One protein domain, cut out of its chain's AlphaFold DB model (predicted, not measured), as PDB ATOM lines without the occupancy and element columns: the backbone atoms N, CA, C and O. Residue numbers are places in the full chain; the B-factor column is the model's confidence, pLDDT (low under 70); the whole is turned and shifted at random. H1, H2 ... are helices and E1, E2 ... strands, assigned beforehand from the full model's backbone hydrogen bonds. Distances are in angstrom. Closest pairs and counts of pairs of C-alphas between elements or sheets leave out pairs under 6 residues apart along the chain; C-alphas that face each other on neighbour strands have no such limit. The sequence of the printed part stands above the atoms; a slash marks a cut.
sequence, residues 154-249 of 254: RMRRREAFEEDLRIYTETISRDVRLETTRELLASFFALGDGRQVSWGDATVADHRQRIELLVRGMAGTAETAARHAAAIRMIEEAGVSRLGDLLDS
ATOM      1  N   ARG A 154     157.830 124.976 137.090       77.94
ATOM      2  CA  ARG A 154     158.636 125.987 137.794       77.94
ATOM      3  C   ARG A 154     157.987 126.434 139.092       77.94
ATOM      4  O   ARG A 154     158.699 126.571 140.078       77.94
ATOM      5  N   MET A 155     156.672 126.655 139.097       78.19
ATOM      6  CA  MET A 155     155.935 126.959 140.324       78.19
ATOM      7  C   MET A 155     156.078 125.814 141.323       78.19
ATOM      8  O   MET A 155     156.502 126.063 142.441       78.19
ATOM      9  N   ARG A 156     155.876 124.562 140.897       81.81
ATOM     10  CA  ARG A 156     156.047 123.378 141.748       81.81
ATOM     11  C   ARG A 156     157.474 123.249 142.283       81.81
ATOM     12  O   ARG A 156     157.651 122.975 143.460       81.81
ATOM     13  N   ARG A 157     158.500 123.441 141.444       80.81
ATOM     14  CA  ARG A 157     159.912 123.413 141.875       80.81
ATOM     15  C   ARG A 157     160.217 124.531 142.858       80.81
ATOM     16  O   ARG A 157     160.941 124.301 143.815       80.81
ATOM     17  N   ARG A 158     159.671 125.722 142.623       80.06
ATOM     18  CA  ARG A 158     159.808 126.858 143.529       80.06
ATOM     19  C   ARG A 158     159.125 126.579 144.866       80.06
ATOM     20  O   ARG A 158     159.753 126.789 145.885       80.06
ATOM     21  N   GLU A 159     157.894 126.080 144.863       83.50
ATOM     22  CA  GLU A 159     157.158 125.694 146.074       83.50
ATOM     23  C   GLU A 159     157.895 124.594 146.848       83.50
ATOM     24  O   GLU A 159     158.069 124.712 148.055       83.50
ATOM     25  N   ALA A 160     158.387 123.562 146.154       82.25
ATOM     26  CA  ALA A 160     159.190 122.503 146.762       82.25
ATOM     27  C   ALA A 160     160.487 123.055 147.371       82.25
ATOM     28  O   ALA A 160     160.822 122.723 148.499       82.25
ATOM     29  N   PHE A 161     161.180 123.946 146.660       81.81
ATOM     30  CA  PHE A 161     162.377 124.605 147.172       81.81
ATOM     31  C   PHE A 161     162.083 125.514 148.374       81.81
ATOM     32  O   PHE A 161     162.829 125.499 149.347       81.81
ATOM     33  N   GLU A 162     161.006 126.304 148.328       81.94
ATOM     34  CA  GLU A 162     160.572 127.155 149.443       81.94
ATOM     35  C   GLU A 162     160.227 126.300 150.676       81.94
ATOM     36  O   GLU A 162     160.590 126.664 151.797       81.94
ATOM     37  N   GLU A 163     159.599 125.139 150.475       84.81
ATOM     38  CA  GLU A 163     159.315 124.169 151.534       84.81
ATOM     39  C   GLU A 163     160.590 123.534 152.101       84.81
ATOM     40  O   GLU A 163     160.784 123.533 153.318       84.81
ATOM     41  N   ASP A 164     161.500 123.065 151.246       80.75
ATOM     42  CA  ASP A 164     162.790 122.507 151.664       80.75
ATOM     43  C   ASP A 164     163.610 123.539 152.449       80.75
ATOM     44  O   ASP A 164     164.175 123.236 153.503       80.75
ATOM     45  N   LEU A 165     163.636 124.791 151.983       81.38
ATOM     46  CA  LEU A 165     164.327 125.890 152.651       81.38
ATOM     47  C   LEU A 165     163.695 126.211 154.008       81.38
ATOM     48  O   LEU A 165     164.419 126.508 154.963       81.38
ATOM     49  N   ARG A 166     162.366 126.133 154.120       82.00
ATOM     50  CA  ARG A 166     161.646 126.292 155.389       82.00
ATOM     51  C   ARG A 166     162.018 125.184 156.371       82.00
ATOM     52  O   ARG A 166     162.442 125.496 157.482       82.00
ATOM     53  N   ILE A 167     161.956 123.920 155.948       83.31
ATOM     54  CA  ILE A 167     162.348 122.755 156.761       83.31
ATOM     55  C   ILE A 167     163.807 122.881 157.217       83.31
ATOM     56  O   ILE A 167     164.135 122.664 158.388       83.31
ATOM     57  N   TYR A 168     164.696 123.262 156.302       82.06
ATOM     58  CA  TYR A 168     166.110 123.464 156.589       82.06
ATOM     59  C   TYR A 168     166.335 124.610 157.584       82.06
ATOM     60  O   TYR A 168     167.076 124.448 158.553       82.06
ATOM     61  N   THR A 169     165.646 125.739 157.402       80.81
ATOM     62  CA  THR A 169     165.685 126.891 158.316       80.81
ATOM     63  C   THR A 169     165.211 126.504 159.713       80.81
ATOM     64  O   THR A 169     165.881 126.822 160.694       80.81
ATOM     65  N   GLU A 170     164.091 125.786 159.822       81.31
ATOM     66  CA  GLU A 170     163.574 125.290 161.098       81.31
ATOM     67  C   GLU A 170     164.580 124.355 161.776       81.31
ATOM     68  O   GLU A 170     164.863 124.512 162.964       81.31
ATOM     69  N   THR A 171     165.177 123.434 161.014       81.25
ATOM     70  CA  THR A 171     166.179 122.484 161.515       81.25
ATOM     71  C   THR A 171     167.406 123.209 162.057       81.25
ATOM     72  O   THR A 171     167.766 123.014 163.214       81.25
ATOM     73  N   ILE A 172     167.999 124.106 161.265       78.19
ATOM     74  CA  ILE A 172     169.172 124.880 161.682       78.19
ATOM     75  C   ILE A 172     168.843 125.800 162.848       78.19
ATOM     76  O   ILE A 172     169.655 125.945 163.757       78.19
ATOM     77  N   SER A 173     167.655 126.403 162.873       80.25
ATOM     78  CA  SER A 173     167.283 127.328 163.944       80.25
ATOM     79  C   SER A 173     167.318 126.682 165.329       80.25
ATOM     80  O   SER A 173     167.488 127.400 166.312       80.25
ATOM     81  N   ARG A 174     167.137 125.357 165.434       80.31
ATOM     82  CA  ARG A 174     167.226 124.620 166.707       80.31
ATOM     83  C   ARG A 174     168.656 124.569 167.232       80.31
ATOM     84  O   ARG A 174     168.857 124.673 168.438       80.31
ATOM     85  N   ASP A 175     169.619 124.465 166.323       77.31
ATOM     86  CA  ASP A 175     171.043 124.392 166.646       77.31
ATOM     87  C   ASP A 175     171.679 125.788 166.753       77.31
ATOM     88  O   ASP A 175     172.672 125.976 167.460       77.31
ATOM     89  N   VAL A 176     171.090 126.797 166.098       79.62
ATOM     90  CA  VAL A 176     171.522 128.192 166.210       79.62
ATOM     91  C   VAL A 176     171.202 128.723 167.604       79.62
ATOM     92  O   VAL A 176     170.053 128.996 167.961       79.62
ATOM     93  N   ARG A 177     172.266 128.934 168.380       80.62
ATOM     94  CA  ARG A 177     172.239 129.760 169.583       80.62
ATOM     95  C   ARG A 177     172.408 131.215 169.172       80.62
ATOM     96  O   ARG A 177     173.481 131.619 168.734       80.62
ATOM     97  N   LEU A 178     171.333 131.987 169.283       84.94
ATOM     98  CA  LEU A 178     171.389 133.425 169.062       84.94
ATOM     99  C   LEU A 178     171.884 134.097 170.346       84.94
ATOM    100  O   LEU A 178     171.160 134.174 171.336       84.94
ATOM    101  N   GLU A 179     173.123 134.574 170.328       87.94
ATOM    102  CA  GLU A 179     173.660 135.390 171.414       87.94
ATOM    103  C   GLU A 179     173.081 136.807 171.317       87.94
ATOM    104  O   GLU A 179     173.357 137.552 170.374       87.94
ATOM    105  N   THR A 180     172.247 137.185 172.286       86.62
ATOM    106  CA  THR A 180     171.634 138.517 172.358       86.62
ATOM    107  C   THR A 180     172.627 139.535 172.912       86.62
ATOM    108  O   THR A 180     172.583 139.884 174.092       86.62
ATOM    109  N   THR A 181     173.549 139.997 172.066       90.44
ATOM    110  CA  THR A 181     174.482 141.078 172.411       90.44
ATOM    111  C   THR A 181     173.834 142.453 172.236       90.44
ATOM    112  O   THR A 181     172.854 142.608 171.504       90.44
ATOM    113  N   ARG A 182     174.390 143.487 172.880       88.38
ATOM    114  CA  ARG A 182     173.903 144.870 172.717       88.38
ATOM    115  C   ARG A 182     174.013 145.334 171.264       88.38
ATOM    116  O   ARG A 182     173.122 146.016 170.772       88.38
ATOM    117  N   GLU A 183     175.078 144.931 170.580       90.25
ATOM    118  CA  GLU A 183     175.338 145.247 169.178       90.25
ATOM    119  C   GLU A 183     174.296 144.603 168.264       90.25
ATOM    120  O   GLU A 183     173.785 145.267 167.363       90.25
ATOM    121  N   LEU A 184     173.939 143.334 168.513       93.56
ATOM    122  CA  LEU A 184     172.884 142.666 167.760       93.56
ATOM    123  C   LEU A 184     171.560 143.403 167.943       93.56
ATOM    124  O   LEU A 184     170.944 143.771 166.948       93.56
ATOM    125  N   LEU A 185     171.147 143.656 169.189       96.12
ATOM    126  CA  LEU A 185     169.864 144.298 169.492       96.12
ATOM    127  C   LEU A 185     169.761 145.717 168.911       96.12
ATOM    128  O   LEU A 185     168.679 146.120 168.492       96.12
ATOM    129  N   ALA A 186     170.878 146.443 168.837       95.12
ATOM    130  CA  ALA A 186     170.947 147.766 168.223       95.12
ATOM    131  C   ALA A 186     171.027 147.738 166.684       95.12
ATOM    132  O   ALA A 186     170.855 148.777 166.049       95.12
ATOM    133  N   SER A 187     171.308 146.588 166.066       95.12
ATOM    134  CA  SER A 187     171.356 146.459 164.606       95.12
ATOM    135  C   SER A 187     169.952 146.426 163.992       95.12
ATOM    136  O   SER A 187     168.983 146.069 164.662       95.12
ATOM    137  N   PHE A 188     169.834 146.784 162.710       97.38
ATOM    138  CA  PHE A 188     168.551 146.946 162.016       97.38
ATOM    139  C   PHE A 188     168.389 145.975 160.846       97.38
ATOM    140  O   PHE A 188     169.362 145.580 160.200       97.38
ATOM    141  N   PHE A 189     167.140 145.644 160.521       95.81
ATOM    142  CA  PHE A 189     166.776 144.984 159.270       95.81
ATOM    143  C   PHE A 189     165.542 145.632 158.636       95.81
ATOM    144  O   PHE A 189     164.714 146.242 159.313       95.81
ATOM    145  N   ALA A 190     165.440 145.518 157.311       95.06
ATOM    146  CA  ALA A 190     164.333 146.075 156.539       95.06
ATOM    147  C   ALA A 190     163.193 145.061 156.365       95.06
ATOM    148  O   ALA A 190     163.428 143.884 156.064       95.06
ATOM    149  N   LEU A 191     161.964 145.544 156.501       94.94
ATOM    150  CA  LEU A 191     160.727 144.817 156.233       94.94
ATOM    151  C   LEU A 191     160.269 145.019 154.782       94.94
ATOM    152  O   LEU A 191     160.825 145.823 154.033       94.94
ATOM    153  N   GLY A 192     159.248 144.267 154.369       87.94
ATOM    154  CA  GLY A 192     158.745 144.281 152.987       87.94
ATOM    155  C   GLY A 192     157.998 145.562 152.618       87.94
ATOM    156  O   GLY A 192     157.839 145.860 151.441       87.94
ATOM    157  N   ASP A 193     157.570 146.326 153.621       92.38
ATOM    158  CA  ASP A 193     156.934 147.640 153.483       92.38
ATOM    159  C   ASP A 193     157.948 148.802 153.476       92.38
ATOM    160  O   ASP A 193     157.559 149.966 153.420       92.38
ATOM    161  N   GLY A 194     159.250 148.498 153.539       92.44
ATOM    162  CA  GLY A 194     160.328 149.483 153.569       92.44
ATOM    163  C   GLY A 194     160.657 150.040 154.957       92.44
ATOM    164  O   GLY A 194     161.650 150.761 155.081       92.44
ATOM    165  N   ARG A 195     159.900 149.702 156.012       96.38
ATOM    166  CA  ARG A 195     160.277 150.075 157.384       96.38
ATOM    167  C   ARG A 195     161.576 149.382 157.789       96.38
ATOM    168  O   ARG A 195     161.835 148.240 157.405       96.38
ATOM    169  N   GLN A 196     162.372 150.063 158.609       97.75
ATOM    170  CA  GLN A 196     163.512 149.472 159.305       97.75
ATOM    171  C   GLN A 196     163.171 149.304 160.781       97.75
ATOM    172  O   GLN A 196     162.651 150.227 161.407       97.75
ATOM    173  N   VAL A 197     163.469 148.129 161.324       97.62
ATOM    174  CA  VAL A 197     163.264 147.801 162.739       97.62
ATOM    175  C   VAL A 197     164.567 147.278 163.326       97.62
ATOM    176  O   VAL A 197     165.331 146.594 162.636       97.62
ATOM    177  N   SER A 198     164.855 147.651 164.572       98.06
ATOM    178  CA  SER A 198     165.999 147.103 165.299       98.06
ATOM    179  C   SER A 198     165.695 145.655 165.699       98.06
ATOM    180  O   SER A 198     164.532 145.290 165.874       98.06
ATOM    181  N   TRP A 199     166.713 144.814 165.877       97.81
ATOM    182  CA  TRP A 199     166.501 143.463 166.416       97.81
ATOM    183  C   TRP A 199     165.911 143.490 167.828       97.81
ATOM    184  O   TRP A 199     165.135 142.607 168.177       97.81
ATOM    185  N   GLY A 200     166.271 144.490 168.637       97.44
ATOM    186  CA  GLY A 200     165.747 144.651 169.988       97.44
ATOM    187  C   GLY A 200     164.259 144.990 170.024       97.44
ATOM    188  O   GLY A 200     163.564 144.487 170.904       97.44
ATOM    189  N   ASP A 201     163.775 145.784 169.065       98.19
ATOM    190  CA  ASP A 201     162.384 146.252 168.999       98.19
ATOM    191  C   ASP A 201     161.478 145.410 168.101       98.19
ATOM    192  O   ASP A 201     160.256 145.554 168.156       98.19
ATOM    193  N   ALA A 202     162.057 144.536 167.280       98.31
ATOM    194  CA  ALA A 202     161.305 143.685 166.377       98.31
ATOM    195  C   ALA A 202     160.409 142.697 167.138       98.31
ATOM    196  O   ALA A 202     160.838 141.972 168.039       98.31
ATOM    197  N   THR A 203     159.147 142.645 166.722       98.31
ATOM    198  CA  THR A 203     158.159 141.689 167.224       98.31
ATOM    199  C   THR A 203     158.240 140.362 166.468       98.31
ATOM    200  O   THR A 203     158.825 140.268 165.385       98.31
ATOM    201  N   VAL A 204     157.563 139.325 166.976       98.12
ATOM    202  CA  VAL A 204     157.403 138.043 166.258       98.12
ATOM    203  C   VAL A 204     156.869 138.244 164.834       98.12
ATOM    204  O   VAL A 204     157.325 137.574 163.907       98.12
ATOM    205  N   ALA A 205     155.925 139.168 164.642       97.62
ATOM    206  CA  ALA A 205     155.358 139.453 163.327       97.62
ATOM    207  C   ALA A 205     156.411 140.021 162.360       97.62
ATOM    208  O   ALA A 205     156.489 139.570 161.216       97.62
ATOM    209  N   ASP A 206     157.265 140.932 162.833       98.06
ATOM    210  CA  ASP A 206     158.342 141.526 162.032       98.06
ATOM    211  C   ASP A 206     159.379 140.464 161.623       98.06
ATOM    212  O   ASP A 206     159.783 140.382 160.458       98.06
ATOM    213  N   HIS A 207     159.765 139.583 162.555       97.50
ATOM    214  CA  HIS A 207     160.665 138.466 162.261       97.50
ATOM    215  C   HIS A 207     160.056 137.481 161.250       97.50
ATOM    216  O   HIS A 207     160.753 137.058 160.325       97.50
ATOM    217  N   ARG A 208     158.762 137.142 161.372       95.88
ATOM    218  CA  ARG A 208     158.059 136.262 160.418       95.88
ATOM    219  C   ARG A 208     158.009 136.868 159.020       95.88
ATOM    220  O   ARG A 208     158.356 136.185 158.058       95.88
ATOM    221  N   GLN A 209     157.660 138.150 158.913       95.12
ATOM    222  CA  GLN A 209     157.667 138.860 157.636       95.12
ATOM    223  C   GLN A 209     159.066 138.838 157.008       95.12
ATOM    224  O   GLN A 209     159.214 138.616 155.806       95.12
ATOM    225  N   ARG A 210     160.119 139.027 157.812       94.38
ATOM    226  CA  ARG A 210     161.490 138.975 157.304       94.38
ATOM    227  C   ARG A 210     161.888 137.580 156.825       94.38
ATOM    228  O   ARG A 210     162.513 137.485 155.774       94.38
ATOM    229  N   ILE A 211     161.513 136.515 157.538       92.88
ATOM    230  CA  ILE A 211     161.732 135.128 157.091       92.88
ATOM    231  C   ILE A 211     161.038 134.886 155.750       92.88
ATOM    232  O   ILE A 211     161.672 134.390 154.826       92.88
ATOM    233  N   GLU A 212     159.777 135.295 155.606       91.06
ATOM    234  CA  GLU A 212     159.018 135.146 154.359       91.06
ATOM    235  C   GLU A 212     159.717 135.839 153.177       91.06
ATOM    236  O   GLU A 212     159.815 135.276 152.087       91.06
ATOM    237  N   LEU A 213     160.271 137.034 153.397       90.19
ATOM    238  CA  LEU A 213     161.049 137.748 152.381       90.19
ATOM    239  C   LEU A 213     162.373 137.058 152.054       90.19
ATOM    240  O   LEU A 213     162.755 137.026 150.890       90.19
ATOM    241  N   LEU A 214     163.070 136.519 153.057       88.06
ATOM    242  CA  LEU A 214     164.329 135.793 152.863       88.06
ATOM    243  C   LEU A 214     164.117 134.450 152.154       88.06
ATOM    244  O   LEU A 214     164.994 134.026 151.416       88.06
ATOM    245  N   VAL A 215     162.969 133.799 152.360       85.31
ATOM    246  CA  VAL A 215     162.598 132.554 151.668       85.31
ATOM    247  C   VAL A 215     162.179 132.841 150.224       85.31
ATOM    248  O   VAL A 215     162.585 132.127 149.313       85.31
ATOM    249  N   ARG A 216     161.404 133.909 149.993       82.75
ATOM    250  CA  ARG A 216     160.947 134.292 148.645       82.75
ATOM    251  C   ARG A 216     162.028 134.951 147.795       82.75
ATOM    252  O   ARG A 216     162.016 134.822 146.573       82.75
ATOM    253  N   GLY A 217     162.904 135.730 148.415       73.56
ATOM    254  CA  GLY A 217     164.005 136.410 147.752       73.56
ATOM    255  C   GLY A 217     165.259 135.556 147.822       73.56
ATOM    256  O   GLY A 217     165.825 135.407 148.895       73.56
ATOM    257  N   MET A 218     165.757 135.075 146.678       54.62
ATOM    258  CA  MET A 218     167.001 134.282 146.596       54.62
ATOM    259  C   MET A 218     168.243 134.983 147.190       54.62
ATOM    260  O   MET A 218     169.278 134.356 147.367       54.62
ATOM    261  N   ALA A 219     168.154 136.279 147.506       55.66
ATOM    262  CA  ALA A 219     169.211 137.042 148.168       55.66
ATOM    263  C   ALA A 219     169.332 136.753 149.680       55.66
ATOM    264  O   ALA A 219     170.313 137.151 150.313       55.66
ATOM    265  N   GLY A 220     168.335 136.102 150.288       60.72
ATOM    266  CA  GLY A 220     168.359 135.711 151.691       60.72
ATOM    267  C   GLY A 220     169.047 134.370 151.902       60.72
ATOM    268  O   GLY A 220     168.844 133.432 151.141       60.72
ATOM    269  N   THR A 221     169.841 134.240 152.963       77.56
ATOM    270  CA  THR A 221     170.390 132.927 153.329       77.56
ATOM    271  C   THR A 221     169.601 132.256 154.424       77.56
ATOM    272  O   THR A 221     169.168 132.923 155.368       77.56
ATOM    273  N   ALA A 222     169.528 130.929 154.331       83.25
ATOM    274  CA  ALA A 222     168.992 130.055 155.366       83.25
ATOM    275  C   ALA A 222     169.520 130.406 156.763       83.25
ATOM    276  O   ALA A 222     168.760 130.411 157.721       83.25
ATOM    277  N   GLU A 223     170.796 130.783 156.884       85.81
ATOM    278  CA  GLU A 223     171.388 131.206 158.156       85.81
ATOM    279  C   GLU A 223     170.702 132.453 158.740       85.81
ATOM    280  O   GLU A 223     170.330 132.480 159.911       85.81
ATOM    281  N   THR A 224     170.488 133.492 157.929       91.75
ATOM    282  CA  THR A 224     169.792 134.708 158.371       91.75
ATOM    283  C   THR A 224     168.357 134.390 158.767       91.75
ATOM    284  O   THR A 224     167.910 134.818 159.830       91.75
ATOM    285  N   ALA A 225     167.650 133.596 157.956       91.38
ATOM    286  CA  ALA A 225     166.299 133.151 158.277       91.38
ATOM    287  C   ALA A 225     166.273 132.352 159.595       91.38
ATOM    288  O   ALA A 225     165.413 132.591 160.442       91.38
ATOM    289  N   ALA A 226     167.271 131.495 159.828       90.56
ATOM    290  CA  ALA A 226     167.403 130.711 161.050       90.56
ATOM    291  C   ALA A 226     167.656 131.590 162.282       90.56
ATOM    292  O   ALA A 226     167.100 131.309 163.341       90.56
ATOM    293  N   ARG A 227     168.417 132.689 162.158       93.62
ATOM    294  CA  ARG A 227     168.578 133.679 163.242       93.62
ATOM    295  C   ARG A 227     167.253 134.364 163.589       93.62
ATOM    296  O   ARG A 227     166.947 134.510 164.768       93.62
ATOM    297  N   HIS A 228     166.445 134.743 162.594       96.00
ATOM    298  CA  HIS A 228     165.105 135.289 162.855       96.00
ATOM    299  C   HIS A 228     164.180 134.238 163.492       96.00
ATOM    300  O   HIS A 228     163.430 134.572 164.405       96.00
ATOM    301  N   ALA A 229     164.256 132.973 163.071       94.25
ATOM    302  CA  ALA A 229     163.485 131.887 163.676       94.25
ATOM    303  C   ALA A 229     163.907 131.619 165.133       94.25
ATOM    304  O   ALA A 229     163.055 131.432 166.000       94.25
ATOM    305  N   ALA A 230     165.211 131.669 165.428       93.62
ATOM    306  CA  ALA A 230     165.728 131.580 166.791       93.62
ATOM    307  C   ALA A 230     165.237 132.748 167.663       93.62
ATOM    308  O   ALA A 230     164.808 132.518 168.790       93.62
ATOM    309  N   ALA A 231     165.221 133.976 167.129       95.38
ATOM    310  CA  ALA A 231     164.670 135.138 167.826       95.38
ATOM    311  C   ALA A 231     163.183 134.967 168.176       95.38
ATOM    312  O   ALA A 231     162.807 135.198 169.321       95.38
ATOM    313  N   ILE A 232     162.355 134.505 167.227       96.06
ATOM    314  CA  ILE A 232     160.931 134.208 167.473       96.06
ATOM    315  C   ILE A 232     160.785 133.231 168.637       96.06
ATOM    316  O   ILE A 232     160.046 133.511 169.575       96.06
ATOM    317  N   ARG A 233     161.535 132.123 168.607       94.12
ATOM    318  CA  ARG A 233     161.496 131.116 169.669       94.12
ATOM    319  C   ARG A 233     161.873 131.709 171.028       94.12
ATOM    320  O   ARG A 233     161.171 131.465 171.998       94.12
ATOM    321  N   MET A 234     162.934 132.516 171.101       93.81
ATOM    322  CA  MET A 234     163.350 133.167 172.352       93.81
ATOM    323  C   MET A 234     162.277 134.111 172.910       93.81
ATOM    324  O   MET A 234     162.061 134.131 174.120       93.81
ATOM    325  N   ILE A 235     161.606 134.877 172.040       95.44
ATOM    326  CA  ILE A 235     160.501 135.768 172.422       95.44
ATOM    327  C   ILE A 235     159.322 134.944 172.965       95.44
ATOM    328  O   ILE A 235     158.822 135.228 174.055       95.44
ATOM    329  N   GLU A 236     158.908 133.906 172.232       95.50
ATOM    330  CA  GLU A 236     157.769 133.047 172.582       95.50
ATOM    331  C   GLU A 236     158.017 132.243 173.872       95.50
ATOM    332  O   GLU A 236     157.156 132.218 174.749       95.50
ATOM    333  N   GLU A 237     159.199 131.639 174.039       93.56
ATOM    334  CA  GLU A 237     159.567 130.862 175.235       93.56
ATOM    335  C   GLU A 237     159.653 131.722 176.503       93.56
ATOM    336  O   GLU A 237     159.340 131.249 177.596       93.56
ATOM    337  N   ALA A 238     160.077 132.982 176.377       94.00
ATOM    338  CA  ALA A 238     160.156 133.907 177.504       94.00
ATOM    339  C   ALA A 238     158.833 134.634 177.798       94.00
ATOM    340  O   ALA A 238     158.721 135.280 178.839       94.00
ATOM    341  N   GLY A 239     157.847 134.553 176.897       95.69
ATOM    342  CA  GLY A 239     156.572 135.259 177.032       95.69
ATOM    343  C   GLY A 239     156.696 136.785 176.957       95.69
ATOM    344  O   GLY A 239     155.894 137.488 177.569       95.69
ATOM    345  N   VAL A 240     157.700 137.300 176.240       96.19
ATOM    346  CA  VAL A 240     157.904 138.745 176.022       96.19
ATOM    347  C   VAL A 240     157.405 139.172 174.638       96.19
ATOM    348  O   VAL A 240     156.985 138.335 173.845       96.19
ATOM    349  N   SER A 241     157.406 140.474 174.327       97.25
ATOM    350  CA  SER A 241     156.908 140.966 173.026       97.25
ATOM    351  C   SER A 241     158.010 141.139 171.973       97.25
ATOM    352  O   SER A 241     157.733 141.065 170.773       97.25
ATOM    353  N   ARG A 242     159.253 141.363 172.416       97.56
ATOM    354  CA  ARG A 242     160.438 141.629 171.583       97.56
ATOM    355  C   ARG A 242     161.716 141.164 172.290       97.56
ATOM    356  O   ARG A 242     161.706 140.946 173.500       97.56
ATOM    357  N   LEU A 243     162.828 141.029 171.560       96.06
ATOM    358  CA  LEU A 243     164.096 140.548 172.137       96.06
ATOM    359  C   LEU A 243     164.671 141.478 173.214       96.06
ATOM    360  O   LEU A 243     165.283 140.987 174.160       96.06
ATOM    361  N   GLY A 244     164.487 142.797 173.090       95.44
ATOM    362  CA  GLY A 244     165.002 143.770 174.063       95.44
ATOM    363  C   GLY A 244     164.476 143.534 175.483       95.44
ATOM    364  O   GLY A 244     165.237 143.618 176.444       95.44
ATOM    365  N   ASP A 245     163.218 143.106 175.605       95.75
ATOM    366  CA  ASP A 245     162.556 142.859 176.892       95.75
ATOM    367  C   ASP A 245     163.189 141.685 177.679       95.75
ATOM    368  O   ASP A 245     163.018 141.573 178.898       95.75
ATOM    369  N   LEU A 246     163.941 140.802 177.004       91.69
ATOM    370  CA  LEU A 246     164.661 139.698 177.654       91.69
ATOM    371  C   LEU A 246     165.751 140.202 178.603       91.69
ATOM    372  O   LEU A 246     166.025 139.549 179.609       91.69
ATOM    373  N   LEU A 247     166.376 141.338 178.276       87.00
ATOM    374  CA  LEU A 247     167.432 141.941 179.091       87.00
ATOM    375  C   LEU A 247     166.868 142.781 180.241       87.00
ATOM    376  O   LEU A 247     167.514 142.898 181.281       87.00
ATOM    377  N   ASP A 248     165.661 143.319 180.071       84.81
ATOM    378  CA  ASP A 248     165.012 144.188 181.055       84.81
ATOM    379  C   ASP A 248     164.257 143.406 182.143       84.81
ATOM    380  O   ASP A 248     163.828 143.979 183.145       84.81
ATOM    381  N   SER A 249     164.101 142.088 181.978       77.62
ATOM    382  CA  SER A 249     163.402 141.228 182.934       77.62
ATOM    383  C   SER A 249     164.185 141.120 184.260       77.62
ATOM    384  O   SER A 249     165.253 140.501 184.289       77.62
TER     385      SER A 249
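What this domain is: This is residues 154 to 249 of the 254 residues of an uncharacterized protein of Micromonospora carbonacea (UniProt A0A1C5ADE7). Two antiparallel helices side by side, H3 and H4, make the core, with the long helix H1 crossing them on one side and the small strand hairpin E1 and E2 beside H3 on the other. H1 runs out to one end of the long axis, and the short H5 lies at the opposite end, beyond the last residues of H4. The printed part has 96 residues, with five named helices and two named strands in the order H1, H2, E1, E2, H3, H4, H5; the two-stranded sheet is antiparallel and the class is mostly helix. The whole is compact, with a radius of gyration of the C-alphas of 13.6 A, yet elongated in outline, with spans of 47 by 30 by 21 A.

Where its parts are: Strand E1 is residues 188 to 190, 7.0 A long, and begins with C-alpha 188 at (168.551, 146.946, 162.016). Strand E2 is residues 196 to 198, 6.9 A long. Helix H3 is residues 204 to 216, 18.4 A long, and H4 is residues 222 to 238, 24.1 A long. H1, the longest helix, is residues 154 to 175 and measures 31.4 A, from C-alpha 154 at (158.636, 125.987, 137.794). H2 is residues 182 to 186, 6.1 A long. H5 is residues 245 to 248, 5.0 A long, and ends with C-alpha 248 at (165.012, 144.188, 181.055).

How they stand to each other: E1 and E2 form a hairpin, antiparallel at 149 degrees, with N 189 and O 197 at 2.9 A and N 197 and O 189 at 3.0 A, both within hydrogen-bond range. The closest C-alphas of E1 and H3 are those of Ala 190 and Arg 210, 7.7 A apart. H3 and H4 form a helical hairpin: they touch, closest at the C-alphas of Ile 211 and Ala 225, 5.1 A, and run opposite ways at a shallow tilt of 18 degrees. H1 touches H4 with residues 165 to 174 alone, closest at the C-alphas of Ser 173 and Ala 226, 4.5 A; they run the same way at a steep tilt of 53 degrees. H1 touches H3 with residues 162 to 166 alone, closest at the C-alphas of Glu 162 and Val 215, 6.2 A; they run opposite ways at a steep tilt of 47 degrees. The closest C-alphas of H2 and E2 are those of Ala 186 and Ser 198, 5.8 A apart; H2 touches no helix. H5 is close to H4 but not clearly touching, with the C-alphas of Ala 238 and Leu 246 closest at 7.3 A. Each O i to N i+4 pair is within hydrogen-bond range in H2, H3 and H4, and 17 of 18 are in H1; H5 is too short for such a pair.

The domain as a whole: The two C-alphas farthest apart are those of Arg 154 and Ser 249, 47.9 A. The printed part has no cut and no long link. The mean pLDDT of the printed part is 88.6, and residues 218 to 220, between H3 and H4, are under 70.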